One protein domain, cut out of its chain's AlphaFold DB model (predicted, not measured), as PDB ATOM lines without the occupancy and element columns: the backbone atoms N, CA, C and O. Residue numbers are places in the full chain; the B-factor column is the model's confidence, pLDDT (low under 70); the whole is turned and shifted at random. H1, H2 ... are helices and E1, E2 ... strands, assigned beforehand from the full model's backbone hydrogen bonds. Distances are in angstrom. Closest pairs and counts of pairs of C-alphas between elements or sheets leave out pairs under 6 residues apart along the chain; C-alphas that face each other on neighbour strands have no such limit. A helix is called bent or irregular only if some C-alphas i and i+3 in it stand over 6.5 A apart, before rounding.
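Overview. This is residues 2 to 113 of the 208 residues of the protein "Glyco_hydro_114 domain-containing protein" of candidate division CPR3 bacterium (UniProt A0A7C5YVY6). A parallel sheet of three strands, E1, E5 and E6, has the helices H3 and H4 on one face and no named helix on the other; a second, small antiparallel sheet, E2, E4 and E3, lies beyond the end of E1. H2 packs on H3 and H4 and only grazes the small sheet, and the short H1 lies out past that sheet. The 112 printed residues hold four named helices and six named strands, in the order E1 E2 H1 E3 E4 H2 H3 E5 H4 E6; the class is mixed, helices and strands. The whole is compact, with a radius of gyration of the C-alphas of 13.9 A and spans of 38 by 32 by 23 A.

Along the chain. In the parallel sheet, E1 is residues 2 to 4, beginning at C-alpha 2 (-86.284, -19.247, 72.770), E5 is residues 68 to 72, 12.9 A long, and E6 is residues 109 to 113, 12.7 A long, ending at C-alpha 113 (-95.498, -18.699, 73.826). H4, residues 86 to 104, is 27.0 A long and begins at C-alpha 86 (-98.123, -28.166, 88.188). H3 is residues 57 to 63, 9.9 A long, and H2 is residues 44 to 52, 8.2 A; H2 is irregular, but only just, with C-alphas 49 and 52 7.0 A apart. E2 is residues 7 to 9, E4 residues 36 to 39, 9.5 A long, E3 residues 27 to 30, 8.2 A, and H1 residues 17 to 20, 5.7 A.

Arrangement. E5 is the inner strand, parallel to E1 at 27 degrees, with N 3 and O 70 at 2.9 A, and to E6 at 16 degrees, with N 69 and O 109 at 2.8 A. H3 and H4 on one face make two layers, helices over a sheet. H4 runs along the strands over E5 and E6, at a height over the sheet of 10.2 A; its closest C-alpha pair with E6 is Ala 98 and Val 110, 6.4 A. E5, H4 and E6 form a strand-helix-strand unit, two parallel neighbour strands with a helix between, its crossover right-handed. With residues 101 to 104 alone H4 touches H3 at a shallow tilt of 21 degrees, the same way, closest at the C-alphas of Val 58 and Ile 101, 6.5 A. With residues 93 to 100 alone it touches H2, closest at the C-alphas of Tyr 51 and Val 97, 6.3 A, at a shallow tilt of 34.9 degrees, only just short of steep. H2 and H3 touch only at the corner, closest at the C-alphas of Leu 50 and Tyr 57, 4.9 A. H2 only grazes the other sheet, with residues 46 to 49. There E4 is antiparallel to E2, with N 37 and O 8 at 2.8 A, and makes a hairpin with E3, with N 28 and O 38 at 2.8 A. E2, H1 and E3 form a split strand-helix-strand unit, E4 standing between the two strands, its crossover right-handed. E1 and E2 meet only through their link. H1 touches no helix. In H3 and H4 every O i to N i+4 pair is within hydrogen-bond range, in H2 4 of 5 are, and H1 is too short for such a pair.

Size, cuts and confidence. The two C-alphas farthest apart, those of Gly 65 and Gly 82, are 42.4 A apart. The printed part has no cut. The link from E5 to H4, residues 73 to 85, is long. The mean pLDDT of the printed part is 92.4, and residues 76 to 83 are under 70.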
ATOM      1  N   TYR A   2     -85.231 -18.569  72.007       95.88
ATOM      2  CA  TYR A   2     -86.284 -19.247  72.770       95.88
ATOM      3  C   TYR A   2     -85.734 -20.264  73.773       95.88
ATOM      4  O   TYR A   2     -84.657 -20.841  73.580       95.88
ATOM      5  N   ILE A   3     -86.507 -20.499  74.831       97.06
ATOM      6  CA  ILE A   3     -86.293 -21.548  75.831       97.06
ATOM      7  C   ILE A   3     -87.610 -22.298  76.012       97.06
ATOM      8  O   ILE A   3     -88.636 -21.688  76.299       97.06
ATOM      9  N   THR A   4     -87.575 -23.625  75.911       95.81
ATOM     10  CA  THR A   4     -88.714 -24.464  76.296       95.81
ATOM     11  C   THR A   4     -88.621 -24.799  77.783       95.81
ATOM     12  O   THR A   4     -87.658 -25.425  78.219       95.81
ATOM     13  N   LEU A   5     -89.608 -24.372  78.570       96.69
ATOM     14  CA  LEU A   5     -89.573 -24.442  80.036       96.69
ATOM     15  C   LEU A   5     -89.857 -25.842  80.591       96.69
ATOM     16  O   LEU A   5     -89.323 -26.213  81.633       96.69
ATOM     17  N   ASP A   6     -90.690 -26.616  79.898       94.44
ATOM     18  CA  ASP A   6     -91.196 -27.925  80.335       94.44
ATOM     19  C   ASP A   6     -90.522 -29.108  79.622       94.44
ATOM     20  O   ASP A   6     -91.003 -30.242  79.692       94.44
ATOM     21  N   THR A   7     -89.429 -28.849  78.896       94.81
ATOM     22  CA  THR A   7     -88.827 -29.834  77.994       94.81
ATOM     23  C   THR A   7     -87.309 -29.721  77.926       94.81
ATOM     24  O   THR A   7     -86.779 -28.682  77.536       94.81
ATOM     25  N   ALA A   8     -86.611 -30.825  78.198       96.06
ATOM     26  CA  ALA A   8     -85.198 -30.968  77.861       96.06
ATOM     27  C   ALA A   8     -85.049 -31.475  76.423       96.06
ATOM     28  O   ALA A   8     -85.811 -32.338  75.987       96.06
ATOM     29  N   GLN A   9     -84.071 -30.949  75.687       95.69
ATOM     30  CA  GLN A   9     -83.839 -31.305  74.286       95.69
ATOM     31  C   GLN A   9     -82.394 -31.769  74.093       95.69
ATOM     32  O   GLN A   9     -81.460 -31.034  74.422       95.69
ATOM     33  N   SER A  10     -82.197 -32.968  73.546       96.38
ATOM     34  CA  SER A  10     -80.892 -33.645  73.547       96.38
ATOM     35  C   SER A  10     -79.826 -33.037  72.644       96.38
ATOM     36  O   SER A  10     -78.651 -33.354  72.767       96.38
ATOM     37  N   TYR A  11     -80.217 -32.121  71.762       94.56
ATOM     38  CA  TYR A  11     -79.300 -31.364  70.909       94.56
ATOM     39  C   TYR A  11     -78.882 -30.014  71.519       94.56
ATOM     40  O   TYR A  11     -78.179 -29.233  70.876       94.56
ATOM     41  N   ARG A  12     -79.348 -29.677  72.730       96.00
ATOM     42  CA  ARG A  12     -78.979 -28.423  73.404       96.00
ATOM     43  C   ARG A  12     -77.646 -28.561  74.112       96.00
ATOM     44  O   ARG A  12     -77.291 -29.622  74.599       96.00
ATOM     45  N   PHE A  13     -76.957 -27.434  74.257       94.81
ATOM     46  CA  PHE A  13     -75.632 -27.375  74.876       94.81
ATOM     47  C   PHE A  13     -75.575 -27.893  76.326       94.81
ATOM     48  O   PHE A  13     -74.495 -28.236  76.786       94.81
ATOM     49  N   TYR A  14     -76.695 -27.870  77.059       96.00
ATOM     50  CA  TYR A  14     -76.754 -28.352  78.441       96.00
ATOM     51  C   TYR A  14     -76.898 -29.875  78.529       96.00
ATOM     52  O   TYR A  14     -76.789 -30.429  79.623       96.00
ATOM     53  N   TRP A  15     -77.218 -30.542  77.413       97.44
ATOM     54  CA  TRP A  15     -77.355 -31.988  77.382       97.44
ATOM     55  C   TRP A  15     -75.983 -32.621  77.565       97.44
ATOM     56  O   TRP A  15     -75.028 -32.256  76.879       97.44
ATOM     57  N   LYS A  16     -75.889 -33.555  78.507       96.56
ATOM     58  CA  LYS A  16     -74.638 -34.238  78.825       96.56
ATOM     59  C   LYS A  16     -74.619 -35.629  78.210       96.56
ATOM     60  O   LYS A  16     -75.661 -36.281  78.146       96.56
ATOM     61  N   ASP A  17     -73.443 -36.098  77.807       96.44
ATOM     62  CA  ASP A  17     -73.298 -37.396  77.143       96.44
ATOM     63  C   ASP A  17     -73.810 -38.552  78.011       96.44
ATOM     64  O   ASP A  17     -74.441 -39.476  77.491       96.44
ATOM     65  N   GLU A  18     -73.638 -38.473  79.335       96.81
ATOM     66  CA  GLU A  18     -74.156 -39.471  80.276       96.81
ATOM     67  C   GLU A  18     -75.692 -39.592  80.268       96.81
ATOM     68  O   GLU A  18     -76.224 -40.661  80.575       96.81
ATOM     69  N   TRP A  19     -76.427 -38.551  79.855       96.44
ATOM     70  CA  TRP A  19     -77.894 -38.587  79.778       96.44
ATOM     71  C   TRP A  19     -78.405 -39.440  78.616       96.44
ATOM     72  O   TRP A  19     -79.579 -39.807  78.593       96.44
ATOM     73  N   ASN A  20     -77.535 -39.821  77.676       93.44
ATOM     74  CA  ASN A  20     -77.887 -40.767  76.615       93.44
ATOM     75  C   ASN A  20     -78.077 -42.196  77.145       93.44
ATOM     76  O   ASN A  20     -78.781 -42.990  76.524       93.44
ATOM     77  N   THR A  21     -77.467 -42.521  78.288       94.31
ATOM     78  CA  THR A  21     -77.564 -43.843  78.927       94.31
ATOM     79  C   THR A  21     -78.316 -43.804  80.250       94.31
ATOM     80  O   THR A  21     -78.981 -44.775  80.605       94.31
ATOM     81  N   THR A  22     -78.219 -42.706  81.002       96.06
ATOM     82  CA  THR A  22     -78.829 -42.576  82.328       96.06
ATOM     83  C   THR A  22     -79.422 -41.186  82.492       96.06
ATOM     84  O   THR A  22     -78.708 -40.201  82.668       96.06
ATOM     85  N   LEU A  23     -80.751 -41.114  82.428       96.38
ATOM     86  CA  LEU A  23     -81.476 -39.857  82.563       96.38
ATOM     87  C   LEU A  23     -81.434 -39.368  84.024       96.38
ATOM     88  O   LEU A  23     -81.590 -40.181  84.934       96.38
ATOM     89  N   PRO A  24     -81.245 -38.058  84.266       97.00
ATOM     90  CA  PRO A  24     -81.372 -37.474  85.596       97.00
ATOM     91  C   PRO A  24     -82.821 -37.535  86.102       97.00
ATOM     92  O   PRO A  24     -83.759 -37.485  85.311       97.00
ATOM     93  N   ASP A  25     -83.008 -37.527  87.424       95.94
ATOM     94  CA  ASP A  25     -84.313 -37.726  88.088       95.94
ATOM     95  C   ASP A  25     -85.396 -36.691  87.739       95.94
ATOM     96  O   ASP A  25     -86.595 -36.926  87.952       95.94
ATOM     97  N   PHE A  26     -84.987 -35.518  87.246       95.25
ATOM     98  CA  PHE A  26     -85.914 -34.492  86.781       95.25
ATOM     99  C   PHE A  26     -86.446 -34.780  85.372       95.25
ATOM    100  O   PHE A  26     -87.458 -34.197  85.003       95.25
ATOM    101  N   ILE A  27     -85.822 -35.659  84.581       94.94
ATOM    102  CA  ILE A  27     -86.380 -36.121  83.306       94.94
ATOM    103  C   ILE A  27     -87.374 -37.252  83.585       94.94
ATOM    104  O   ILE A  27     -87.059 -38.234  84.247       94.94
ATOM    105  N   ILE A  28     -88.593 -37.105  83.069       91.88
ATOM    106  CA  ILE A  28     -89.700 -38.039  83.297       91.88
ATOM    107  C   ILE A  28     -89.669 -39.151  82.251       91.88
ATOM    108  O   ILE A  28     -89.602 -40.330  82.580       91.88
ATOM    109  N   ASP A  29     -89.764 -38.769  80.981       90.62
ATOM    110  CA  ASP A  29     -89.806 -39.674  79.843       90.62
ATOM    111  C   ASP A  29     -89.481 -38.933  78.547       90.62
ATOM    112  O   ASP A  29     -89.542 -37.702  78.453       90.62
ATOM    113  N   LYS A  30     -89.129 -39.713  77.528       91.19
ATOM    114  CA  LYS A  30     -88.943 -39.219  76.169       91.19
ATOM    115  C   LYS A  30     -90.306 -38.934  75.530       91.19
ATOM    116  O   LYS A  30     -91.234 -39.733  75.663       91.19
ATOM    117  N   LYS A  31     -90.433 -37.810  74.827       87.75
ATOM    118  CA  LYS A  31     -91.598 -37.493  73.989       87.75
ATOM    119  C   LYS A  31     -91.583 -38.357  72.722       87.75
ATOM    120  O   LYS A  31     -90.632 -39.081  72.445       87.75
ATOM    121  N   SER A  32     -92.654 -38.290  71.930       79.31
ATOM    122  CA  SER A  32     -92.743 -39.024  70.657       79.31
ATOM    123  C   SER A  32     -91.697 -38.587  69.624       79.31
ATOM    124  O   SER A  32     -91.414 -39.332  68.688       79.31
ATOM    125  N   ASN A  33     -91.111 -37.398  69.780       72.12
ATOM    126  CA  ASN A  33     -89.975 -36.964  68.980       72.12
ATOM    127  C   ASN A  33     -88.656 -37.508  69.561       72.12
ATOM    128  O   ASN A  33     -88.490 -37.718  70.761       72.12
ATOM    129  N   ASN A  34     -87.678 -37.760  68.691       76.50
ATOM    130  CA  ASN A  34     -86.462 -38.460  69.103       76.50
ATOM    131  C   ASN A  34     -85.491 -37.621  69.949       76.50
ATOM    132  O   ASN A  34     -84.481 -38.168  70.396       76.50
ATOM    133  N   SER A  35     -85.804 -36.351  70.194       91.44
ATOM    134  CA  SER A  35     -84.908 -35.400  70.843       91.44
ATOM    135  C   SER A  35     -85.460 -34.739  72.095       91.44
ATOM    136  O   SER A  35     -84.666 -34.128  72.802       91.44
ATOM    137  N   ASP A  36     -86.762 -34.822  72.385       93.56
ATOM    138  CA  ASP A  36     -87.337 -34.062  73.492       93.56
ATOM    139  C   ASP A  36     -87.807 -34.963  74.629       93.56
ATOM    140  O   ASP A  36     -88.271 -36.086  74.436       93.56
ATOM    141  N   TYR A  37     -87.701 -34.434  75.840       94.25
ATOM    142  CA  TYR A  37     -87.934 -35.153  77.080       94.25
ATOM    143  C   TYR A  37     -88.780 -34.287  78.010       94.25
ATOM    144  O   TYR A  37     -88.460 -33.117  78.229       94.25
ATOM    145  N   ASN A  38     -89.862 -34.844  78.556       93.00
ATOM    146  CA  ASN A  38     -90.636 -34.162  79.593       93.00
ATOM    147  C   ASN A  38     -89.779 -34.025  80.852       93.00
ATOM    148  O   ASN A  38     -89.116 -34.984  81.253       93.00
ATOM    149  N   VAL A  39     -89.837 -32.866  81.505       93.94
ATOM    150  CA  VAL A  39     -89.113 -32.622  82.759       93.94
ATOM    151  C   VAL A  39     -90.044 -32.208  83.891       93.94
ATOM    152  O   VAL A  39     -91.053 -31.536  83.682       93.94
ATOM    153  N   LYS A  40     -89.669 -32.566  85.119       94.31
ATOM    154  CA  LYS A  40     -90.178 -31.985  86.361       94.31
ATOM    155  C   LYS A  40     -89.615 -30.571  86.480       94.31
ATOM    156  O   LYS A  40     -88.609 -30.332  87.141       94.31
ATOM    157  N   TYR A  41     -90.232 -29.626  85.784       94.44
ATOM    158  CA  TYR A  41     -89.693 -28.274  85.619       94.44
ATOM    159  C   TYR A  41     -89.605 -27.457  86.921       94.44
ATOM    160  O   TYR A  41     -88.964 -26.408  86.960       94.44
ATOM    161  N   TRP A  42     -90.232 -27.932  87.997       95.06
ATOM    162  CA  TRP A  42     -90.108 -27.360  89.336       95.06
ATOM    163  C   TRP A  42     -88.832 -27.776  90.078       95.06
ATOM    164  O   TRP A  42     -88.516 -27.149  91.086       95.06
ATOM    165  N   GLU A  43     -88.118 -28.808  89.619       96.38
ATOM    166  CA  GLU A  43     -86.910 -29.313  90.277       96.38
ATOM    167  C   GLU A  43     -85.747 -28.323  90.159       96.38
ATOM    168  O   GLU A  43     -85.464 -27.781  89.087       96.38
ATOM    169  N   GLU A  44     -85.009 -28.138  91.255       97.62
ATOM    170  CA  GLU A  44     -83.884 -27.196  91.312       97.62
ATOM    171  C   GLU A  44     -82.782 -27.540  90.301       97.62
ATOM    172  O   GLU A  44     -82.183 -26.644  89.715       97.62
ATOM    173  N   ALA A  45     -82.556 -28.827  90.017       97.94
ATOM    174  CA  ALA A  45     -81.602 -29.256  88.994       97.94
ATOM    175  C   ALA A  45     -81.949 -28.700  87.600       97.94
ATOM    176  O   ALA A  45     -81.058 -28.260  86.873       97.94
ATOM    177  N   TRP A  46     -83.238 -28.658  87.250       98.19
ATOM    178  CA  TRP A  46     -83.697 -28.074  85.992       98.19
ATOM    179  C   TRP A  46     -83.642 -26.545  86.021       98.19
ATOM    180  O   TRP A  46     -83.126 -25.925  85.091       98.19
ATOM    181  N   LYS A  47     -84.080 -25.921  87.122       98.56
ATOM    182  CA  LYS A  47     -83.978 -24.462  87.303       98.56
ATOM    183  C   LYS A  47     -82.530 -23.968  87.218       98.56
ATOM    184  O   LYS A  47     -82.285 -22.905  86.650       98.56
ATOM    185  N   ASN A  48     -81.563 -24.749  87.704       98.56
ATOM    186  CA  ASN A  48     -80.135 -24.452  87.584       98.56
ATOM    187  C   ASN A  48     -79.660 -24.418  86.131       98.56
ATOM    188  O   ASN A  48     -78.898 -23.527  85.769       98.56
ATOM    189  N   ILE A  49     -80.135 -25.345  85.299       98.56
ATOM    190  CA  ILE A  49     -79.825 -25.362  83.863       98.56
ATOM    191  C   ILE A  49     -80.423 -24.137  83.169       98.56
ATOM    192  O   ILE A  49     -79.774 -23.528  82.319       98.56
ATOM    193  N   LEU A  50     -81.656 -23.774  83.524       98.44
ATOM    194  CA  LEU A  50     -82.358 -22.674  82.875       98.44
ATOM    195  C   LEU A  50     -81.808 -21.304  83.271       98.44
ATOM    196  O   LEU A  50     -81.495 -20.517  82.379       98.44
ATOM    197  N   TYR A  51     -81.716 -21.010  84.572       98.38
ATOM    198  CA  TYR A  51     -81.505 -19.633  85.035       98.38
ATOM    199  C   TYR A  51     -80.819 -19.459  86.409       98.38
ATOM    200  O   TYR A  51     -80.341 -18.366  86.690       98.38
ATOM    201  N   LYS A  52     -80.785 -20.471  87.295       97.75
ATOM    202  CA  LYS A  52     -80.197 -20.326  88.653       97.75
ATOM    203  C   LYS A  52     -78.706 -20.659  88.735       97.75
ATOM    204  O   LYS A  52     -78.009 -20.163  89.618       97.75
ATOM    205  N   GLY A  53     -78.236 -21.575  87.891       96.94
ATOM    206  CA  GLY A  53     -76.868 -22.085  87.929       96.94
ATOM    207  C   GLY A  53     -75.884 -21.125  87.268       96.94
ATOM    208  O   GLY A  53     -76.285 -20.168  86.618       96.94
ATOM    209  N   LYS A  54     -74.587 -21.404  87.397       93.81
ATOM    210  CA  LYS A  54     -73.568 -20.719  86.588       93.81
ATOM    211  C   LYS A  54     -73.628 -21.205  85.145       93.81
ATOM    212  O   LYS A  54     -73.898 -22.388  84.930       93.81
ATOM    213  N   ASP A  55     -73.335 -20.319  84.196       92.56
ATOM    214  CA  ASP A  55     -73.330 -20.627  82.760       92.56
ATOM    215  C   ASP A  55     -74.680 -21.206  82.293       92.56
ATOM    216  O   ASP A  55     -74.755 -22.087  81.427       92.56
ATOM    217  N   ASN A  56     -75.764 -20.729  82.915       97.81
ATOM    218  CA  ASN A  56     -77.116 -21.192  82.637       97.81
ATOM    219  C   ASN A  56     -77.597 -20.736  81.250       97.81
ATOM    220  O   ASN A  56     -76.975 -19.916  80.568       97.81
ATOM    221  N   TYR A  57     -78.726 -21.286  80.804       98.19
ATOM    222  CA  TYR A  57     -79.228 -21.026  79.460       98.19
ATOM    223  C   TYR A  57     -79.572 -19.546  79.233       98.19
ATOM    224  O   TYR A  57     -79.222 -18.997  78.187       98.19
ATOM    225  N   VAL A  58     -80.200 -18.877  80.204       98.44
ATOM    226  CA  VAL A  58     -80.513 -17.442  80.110       98.44
ATOM    227  C   VAL A  58     -79.239 -16.606  79.945       98.44
ATOM    228  O   VAL A  58     -79.147 -15.834  78.988       98.44
ATOM    229  N   GLU A  59     -78.235 -16.789  80.806       97.56
ATOM    230  CA  GLU A  59     -76.945 -16.083  80.724       97.56
ATOM    231  C   GLU A  59     -76.261 -16.309  79.374       97.56
ATOM    232  O   GLU A  59     -75.764 -15.372  78.740       97.56
ATOM    233  N   LYS A  60     -76.279 -17.551  78.885       97.06
ATOM    234  CA  LYS A  60     -75.676 -17.898  77.599       97.06
ATOM    235  C   LYS A  60     -76.378 -17.212  76.431       97.06
ATOM    236  O   LYS A  60     -75.714 -16.728  75.523       97.06
ATOM    237  N   LEU A  61     -77.708 -17.146  76.433       97.56
ATOM    238  CA  LEU A  61     -78.442 -16.453  75.373       97.56
ATOM    239  C   LEU A  61     -78.190 -14.943  75.412       97.56
ATOM    240  O   LEU A  61     -77.901 -14.346  74.379       97.56
ATOM    241  N   LEU A  62     -78.247 -14.319  76.587       97.19
ATOM    242  CA  LEU A  62     -78.048 -12.873  76.690       97.19
ATOM    243  C   LEU A  62     -76.596 -12.464  76.386       97.19
ATOM    244  O   LEU A  62     -76.379 -11.454  75.720       97.19
ATOM    245  N   SER A  63     -75.600 -13.271  76.767       96.06
ATOM    246  CA  SER A  63     -74.186 -13.020  76.421       96.06
ATOM    247  C   SER A  63     -73.873 -13.176  74.928       96.06
ATOM    248  O   SER A  63     -72.922 -12.567  74.440       96.06
ATOM    249  N   LEU A  64     -74.690 -13.926  74.181       96.38
ATOM    250  CA  LEU A  64     -74.626 -13.996  72.716       96.38
ATOM    251  C   LEU A  64     -75.272 -12.784  72.018       96.38
ATOM    252  O   LEU A  64     -75.267 -12.727  70.790       96.38
ATOM    253  N   GLY A  65     -75.820 -11.823  72.771       96.81
ATOM    254  CA  GLY A  65     -76.388 -10.587  72.230       96.81
ATOM    255  C   GLY A  65     -77.864 -10.674  71.844       96.81
ATOM    256  O   GLY A  65     -78.337  -9.833  71.088       96.81
ATOM    257  N   PHE A  66     -78.612 -11.674  72.325       97.94
ATOM    258  CA  PHE A  66     -80.062 -11.690  72.129       97.94
ATOM    259  C   PHE A  66     -80.754 -10.632  73.005       97.94
ATOM    260  O   PHE A  66     -80.630 -10.658  74.227       97.94
ATOM    261  N   ASP A  67     -81.582  -9.784  72.393       97.31
ATOM    262  CA  ASP A  67     -82.366  -8.738  73.077       97.31
ATOM    263  C   ASP A  67     -83.648  -9.250  73.749       97.31
ATOM    264  O   ASP A  67     -84.502  -8.473  74.169       97.31
ATOM    265  N   GLY A  68     -83.841 -10.564  73.810       97.25
ATOM    266  CA  GLY A  68     -85.046 -11.148  74.376       97.25
ATOM    267  C   GLY A  68     -85.136 -12.658  74.222       97.25
ATOM    268  O   GLY A  68     -84.460 -13.286  73.389       97.25
ATOM    269  N   ILE A  69     -85.988 -13.241  75.057       98.50
ATOM    270  CA  ILE A  69     -86.216 -14.676  75.156       98.50
ATOM    271  C   ILE A  69     -87.718 -14.954  75.094       98.50
ATOM    272  O   ILE A  69     -88.515 -14.408  75.853       98.50
ATOM    273  N   ASP A  70     -88.072 -15.844  74.178       98.25
ATOM    274  CA  ASP A  70     -89.395 -16.425  74.037       98.25
ATOM    275  C   ASP A  70     -89.503 -17.696  74.896       98.25
ATOM    276  O   ASP A  70     -88.737 -18.651  74.726       98.25
ATOM    277  N   LEU A  71     -90.404 -17.679  75.877       98.31
ATOM    278  CA  LEU A  71     -90.616 -18.751  76.843       98.31
ATOM    279  C   LEU A  71     -91.725 -19.670  76.344       98.31
ATOM    280  O   LEU A  71     -92.910 -19.344  76.407       98.31
ATOM    281  N   ILE A  72     -91.329 -20.850  75.877       96.50
ATOM    282  CA  ILE A  72     -92.244 -21.838  75.319       96.50
ATOM    283  C   ILE A  72     -92.671 -22.818  76.405       96.50
ATOM    284  O   ILE A  72     -91.839 -23.464  77.047       96.50
ATOM    285  N   VAL A  73     -93.981 -22.992  76.557       92.81
ATOM    286  CA  VAL A  73     -94.558 -24.103  77.320       92.81
ATOM    287  C   VAL A  73     -95.183 -25.066  76.318       92.81
ATOM    288  O   VAL A  73     -96.215 -24.766  75.722       92.81
ATOM    289  N   SER A  74     -94.524 -26.201  76.073       83.06
ATOM    290  CA  SER A  74     -94.856 -27.056  74.930       83.06
ATOM    291  C   SER A  74     -96.146 -27.851  75.139       83.06
ATOM    292  O   SER A  74     -97.110 -27.691  74.394       83.06
ATOM    293  N   LYS A  75     -96.173 -28.720  76.149       72.50
ATOM    294  CA  LYS A  75     -97.291 -29.577  76.541       72.50
ATOM    295  C   LYS A  75     -97.013 -29.996  77.973       72.50
ATOM    296  O   LYS A  75     -96.344 -31.003  78.199       72.50
ATOM    297  N   GLU A  76     -97.541 -29.224  78.916       63.22
ATOM    298  CA  GLU A  76     -97.517 -29.593  80.324       63.22
ATOM    299  C   GLU A  76     -98.094 -31.005  80.461       63.22
ATOM    300  O   GLU A  76     -99.270 -31.254  80.172       63.22
ATOM    301  N   LYS A  77     -97.243 -31.959  80.841       67.50
ATOM    302  CA  LYS A  77     -97.718 -33.276  81.226       67.50
ATOM    303  C   LYS A  77     -98.437 -33.074  82.549       67.50
ATOM    304  O   LYS A  77     -97.793 -32.777  83.552       67.50
ATOM    305  N   ASN A  78     -99.761 -33.217  82.538       61.59
ATOM    306  CA  ASN A  78    -100.562 -33.225  83.755       61.59
ATOM    307  C   ASN A  78    -100.130 -34.425  84.601       61.59
ATOM    308  O   ASN A  78    -100.671 -35.523  84.476       61.59
ATOM    309  N   LEU A  79     -99.144 -34.213  85.466       60.28
ATOM    310  CA  LEU A  79     -98.747 -35.143  86.514       60.28
ATOM    311  C   LEU A  79     -99.751 -35.023  87.669       60.28
ATOM    312  O   LEU A  79     -99.393 -34.790  88.818       60.28
ATOM    313  N   GLN A  80    -101.042 -35.130  87.344       50.47
ATOM    314  CA  GLN A  80    -102.122 -35.117  88.319       50.47
ATOM    315  C   GLN A  80    -102.218 -36.498  88.966       50.47
ATOM    316  O   GLN A  80    -103.072 -37.316  88.636       50.47
ATOM    317  N   SER A  81    -101.314 -36.742  89.910       48.66
ATOM    318  CA  SER A  81    -101.500 -37.718  90.980       48.66
ATOM    319  C   SER A  81    -101.138 -37.068  92.320       48.66
ATOM    320  O   SER A  81    -100.086 -37.318  92.897       48.66
ATOM    321  N   GLY A  82    -102.017 -36.181  92.791       54.88
ATOM    322  CA  GLY A  82    -102.236 -35.930  94.220       54.88
ATOM    323  C   GLY A  82    -101.375 -34.904  94.968       54.88
ATOM    324  O   GLY A  82    -101.903 -34.338  95.916       54.88
ATOM    325  N   GLU A  83    -100.123 -34.614  94.594       66.06
ATOM    326  CA  GLU A  83     -99.242 -33.806  95.480       66.06
ATOM    327  C   GLU A  83     -98.688 -32.491  94.906       66.06
ATOM    328  O   GLU A  83     -98.277 -31.627  95.678       66.06
ATOM    329  N   ILE A  84     -98.682 -32.281  93.583       78.25
ATOM    330  CA  ILE A  84     -98.018 -31.114  92.971       78.25
ATOM    331  C   ILE A  84     -98.987 -30.342  92.075       78.25
ATOM    332  O   ILE A  84     -99.463 -30.857  91.067       78.25
ATOM    333  N   ASP A  85     -99.225 -29.076  92.423       87.75
ATOM    334  CA  ASP A  85     -99.924 -28.112  91.568       87.75
ATOM    335  C   ASP A  85     -98.987 -27.641  90.446       87.75
ATOM    336  O   ASP A  85     -98.227 -26.677  90.579       87.75
ATOM    337  N   THR A  86     -99.003 -28.379  89.339       88.31
ATOM    338  CA  THR A  86     -98.123 -28.166  88.188       88.31
ATOM    339  C   THR A  86     -98.361 -26.804  87.526       88.31
ATOM    340  O   THR A  86     -97.389 -26.138  87.147       88.31
ATOM    341  N   ARG A  87     -99.608 -26.313  87.508       90.94
ATOM    342  CA  ARG A  87     -99.937 -24.972  87.003       90.94
ATOM    343  C   ARG A  87     -99.259 -23.903  87.850       90.94
ATOM    344  O   ARG A  87     -98.564 -23.047  87.300       90.94
ATOM    345  N   GLN A  88     -99.397 -23.973  89.175       92.81
ATOM    346  CA  GLN A  88     -98.751 -23.011  90.071       92.81
ATOM    347  C   GLN A  88     -97.226 -23.060  89.943       92.81
ATOM    348  O   GLN A  88     -96.575 -22.015  89.902       92.81
ATOM    349  N   LYS A  89     -96.644 -24.255  89.788       94.44
ATOM    350  CA  LYS A  89     -95.203 -24.393  89.530       94.44
ATOM    351  C   LYS A  89     -94.761 -23.766  88.209       94.44
ATOM    352  O   LYS A  89     -93.651 -23.243  88.149       94.44
ATOM    353  N   MET A  90     -95.593 -23.803  87.167       95.44
ATOM    354  CA  MET A  90     -95.279 -23.160  85.889       95.44
ATOM    355  C   MET A  90     -95.368 -21.634  86.005       95.44
ATOM    356  O   MET A  90     -94.484 -20.936  85.516       95.44
ATOM    357  N   ILE A  91     -96.377 -21.118  86.717       96.44
ATOM    358  CA  ILE A  91     -96.495 -19.686  87.044       96.44
ATOM    359  C   ILE A  91     -95.248 -19.202  87.789       96.44
ATOM    360  O   ILE A  91     -94.668 -18.176  87.424       96.44
ATOM    361  N   ASP A  92     -94.811 -19.947  88.808       97.75
ATOM    362  CA  ASP A  92     -93.606 -19.615  89.569       97.75
ATOM    363  C   ASP A  92     -92.364 -19.646  88.671       97.75
ATOM    364  O   ASP A  92     -91.601 -18.684  88.668       97.75
ATOM    365  N   LEU A  93     -92.202 -20.686  87.846       98.19
ATOM    366  CA  LEU A  93     -91.063 -20.807  86.936       98.19
ATOM    367  C   LEU A  93     -90.993 -19.657  85.924       98.19
ATOM    368  O   LEU A  93     -89.928 -19.067  85.761       98.19
ATOM    369  N   ILE A  94     -92.105 -19.316  85.264       98.44
ATOM    370  CA  ILE A  94     -92.163 -18.189  84.319       98.44
ATOM    371  C   ILE A  94     -91.791 -16.890  85.035       98.44
ATOM    372  O   ILE A  94     -90.988 -16.115  84.520       98.44
ATOM    373  N   THR A  95     -92.345 -16.674  86.231       98.56
ATOM    374  CA  THR A  95     -92.090 -15.458  87.010       98.56
ATOM    375  C   THR A  95     -90.618 -15.338  87.393       98.56
ATOM    376  O   THR A  95     -90.010 -14.288  87.193       98.56
ATOM    377  N   GLU A  96     -90.033 -16.417  87.911       98.62
ATOM    378  CA  GLU A  96     -88.627 -16.468  88.309       98.62
ATOM    379  C   GLU A  96     -87.699 -16.258  87.103       98.62
ATOM    380  O   GLU A  96     -86.830 -15.391  87.148       98.62
ATOM    381  N   VAL A  97     -87.916 -16.984  85.998       98.62
ATOM    382  CA  VAL A  97     -87.103 -16.862  84.776       98.62
ATOM    383  C   VAL A  97     -87.176 -15.445  84.208       98.62
ATOM    384  O   VAL A  97     -86.140 -14.862  83.897       98.62
ATOM    385  N   ALA A  98     -88.373 -14.862  84.100       98.56
ATOM    386  CA  ALA A  98     -88.548 -13.507  83.578       98.56
ATOM    387  C   ALA A  98     -87.819 -12.462  84.437       98.56
ATOM    388  O   ALA A  98     -87.151 -11.578  83.901       98.56
ATOM    389  N   VAL A  99     -87.890 -12.586  85.766       98.19
ATOM    390  CA  VAL A  99     -87.160 -11.707  86.690       98.19
ATOM    391  C   VAL A  99     -85.649 -11.823  86.486       98.19
ATOM    392  O   VAL A  99     -84.967 -10.802  86.440       98.19
ATOM    393  N   GLU A 100     -85.115 -13.031  86.331       98.12
ATOM    394  CA  GLU A 100     -83.673 -13.247  86.145       98.12
ATOM    395  C   GLU A 100     -83.179 -12.738  84.786       98.12
ATOM    396  O   GLU A 100     -82.141 -12.080  84.714       98.12
ATOM    397  N   ILE A 101     -83.978 -12.901  83.727       98.50
ATOM    398  CA  ILE A 101     -83.714 -12.278  82.422       98.50
ATOM    399  C   ILE A 101     -83.574 -10.757  82.573       98.50
ATOM    400  O   ILE A 101     -82.589 -10.173  82.116       98.50
ATOM    401  N   LYS A 102     -84.530 -10.115  83.256       98.12
ATOM    402  CA  LYS A 102     -84.542  -8.656  83.452       98.12
ATOM    403  C   LYS A 102     -83.446  -8.166  84.402       98.12
ATOM    404  O   LYS A 102     -83.009  -7.027  84.268       98.12
ATOM    405  N   LYS A 103     -82.978  -8.996  85.340       97.31
ATOM    406  CA  LYS A 103     -81.811  -8.684  86.186       97.31
ATOM    407  C   LYS A 103     -80.525  -8.602  85.368       97.31
ATOM    408  O   LYS A 103     -79.719  -7.713  85.616       97.31
ATOM    409  N   ILE A 104     -80.344  -9.510  84.409       96.62
ATOM    410  CA  ILE A 104     -79.163  -9.526  83.534       96.62
ATOM    411  C   ILE A 104     -79.239  -8.385  82.513       96.62
ATOM    412  O   ILE A 104     -78.261  -7.670  82.311       96.62
ATOM    413  N   ASN A 105     -80.399  -8.191  81.885       97.50
ATOM    414  CA  ASN A 105     -80.639  -7.090  80.958       97.50
ATOM    415  C   ASN A 105     -82.068  -6.536  81.139       97.50
ATOM    416  O   ASN A 105     -83.024  -7.144  80.652       97.50
ATOM    417  N   PRO A 106     -82.234  -5.350  81.758       97.44
ATOM    418  CA  PRO A 106     -83.548  -4.739  81.984       97.44
ATOM    419  C   PRO A 106     -84.355  -4.451  80.710       97.44
ATOM    420  O   PRO A 106     -85.579  -4.330  80.770       97.44
ATOM    421  N   HIS A 107     -83.690  -4.350  79.556       97.38
ATOM    422  CA  HIS A 107     -84.330  -4.115  78.263       97.38
ATOM    423  C   HIS A 107     -84.710  -5.405  77.530       97.38
ATOM    424  O   HIS A 107     -85.488  -5.339  76.573       97.38
ATOM    425  N   ALA A 108     -84.208  -6.564  77.976       98.19
ATOM    426  CA  ALA A 108     -84.454  -7.830  77.304       98.19
ATOM    427  C   ALA A 108     -85.949  -8.154  77.293       98.19
ATOM    428  O   ALA A 108     -86.583  -8.142  78.344       98.19
ATOM    429  N   GLN A 109     -86.519  -8.434  76.126       98.38
ATOM    430  CA  GLN A 109     -87.940  -8.742  75.989       98.38
ATOM    431  C   GLN A 109     -88.240 -10.177  76.431       98.38
ATOM    432  O   GLN A 109     -87.493 -11.097  76.102       98.38
ATOM    433  N   VAL A 110     -89.347 -10.383  77.138       98.69
ATOM    434  CA  VAL A 110     -89.815 -11.701  77.576       98.69
ATOM    435  C   VAL A 110     -91.192 -11.964  76.987       98.69
ATOM    436  O   VAL A 110     -92.150 -11.255  77.296       98.69
ATOM    437  N   TYR A 111     -91.293 -12.999  76.160       98.50
ATOM    438  CA  TYR A 111     -92.559 -13.429  75.570       98.50
ATOM    439  C   TYR A 111     -93.004 -14.763  76.160       98.50
ATOM    440  O   TYR A 111     -92.174 -15.619  76.447       98.50
ATOM    441  N   LEU A 112     -94.312 -14.934  76.351       98.31
ATOM    442  CA  LEU A 112     -94.913 -16.225  76.683       98.31
ATOM    443  C   LEU A 112     -95.535 -16.841  75.429       98.31
ATOM    444  O   LEU A 112     -96.483 -16.286  74.873       98.31
ATOM    445  N   HIS A 113     -95.046 -18.008  75.026       96.75
ATOM    446  CA  HIS A 113     -95.498 -18.699  73.826       96.75
ATOM    447  C   HIS A 113     -96.506 -19.812  74.151       96.75
ATOM    448  O   HIS A 113     -96.254 -20.696  74.977       96.75
TER     449      HIS A 113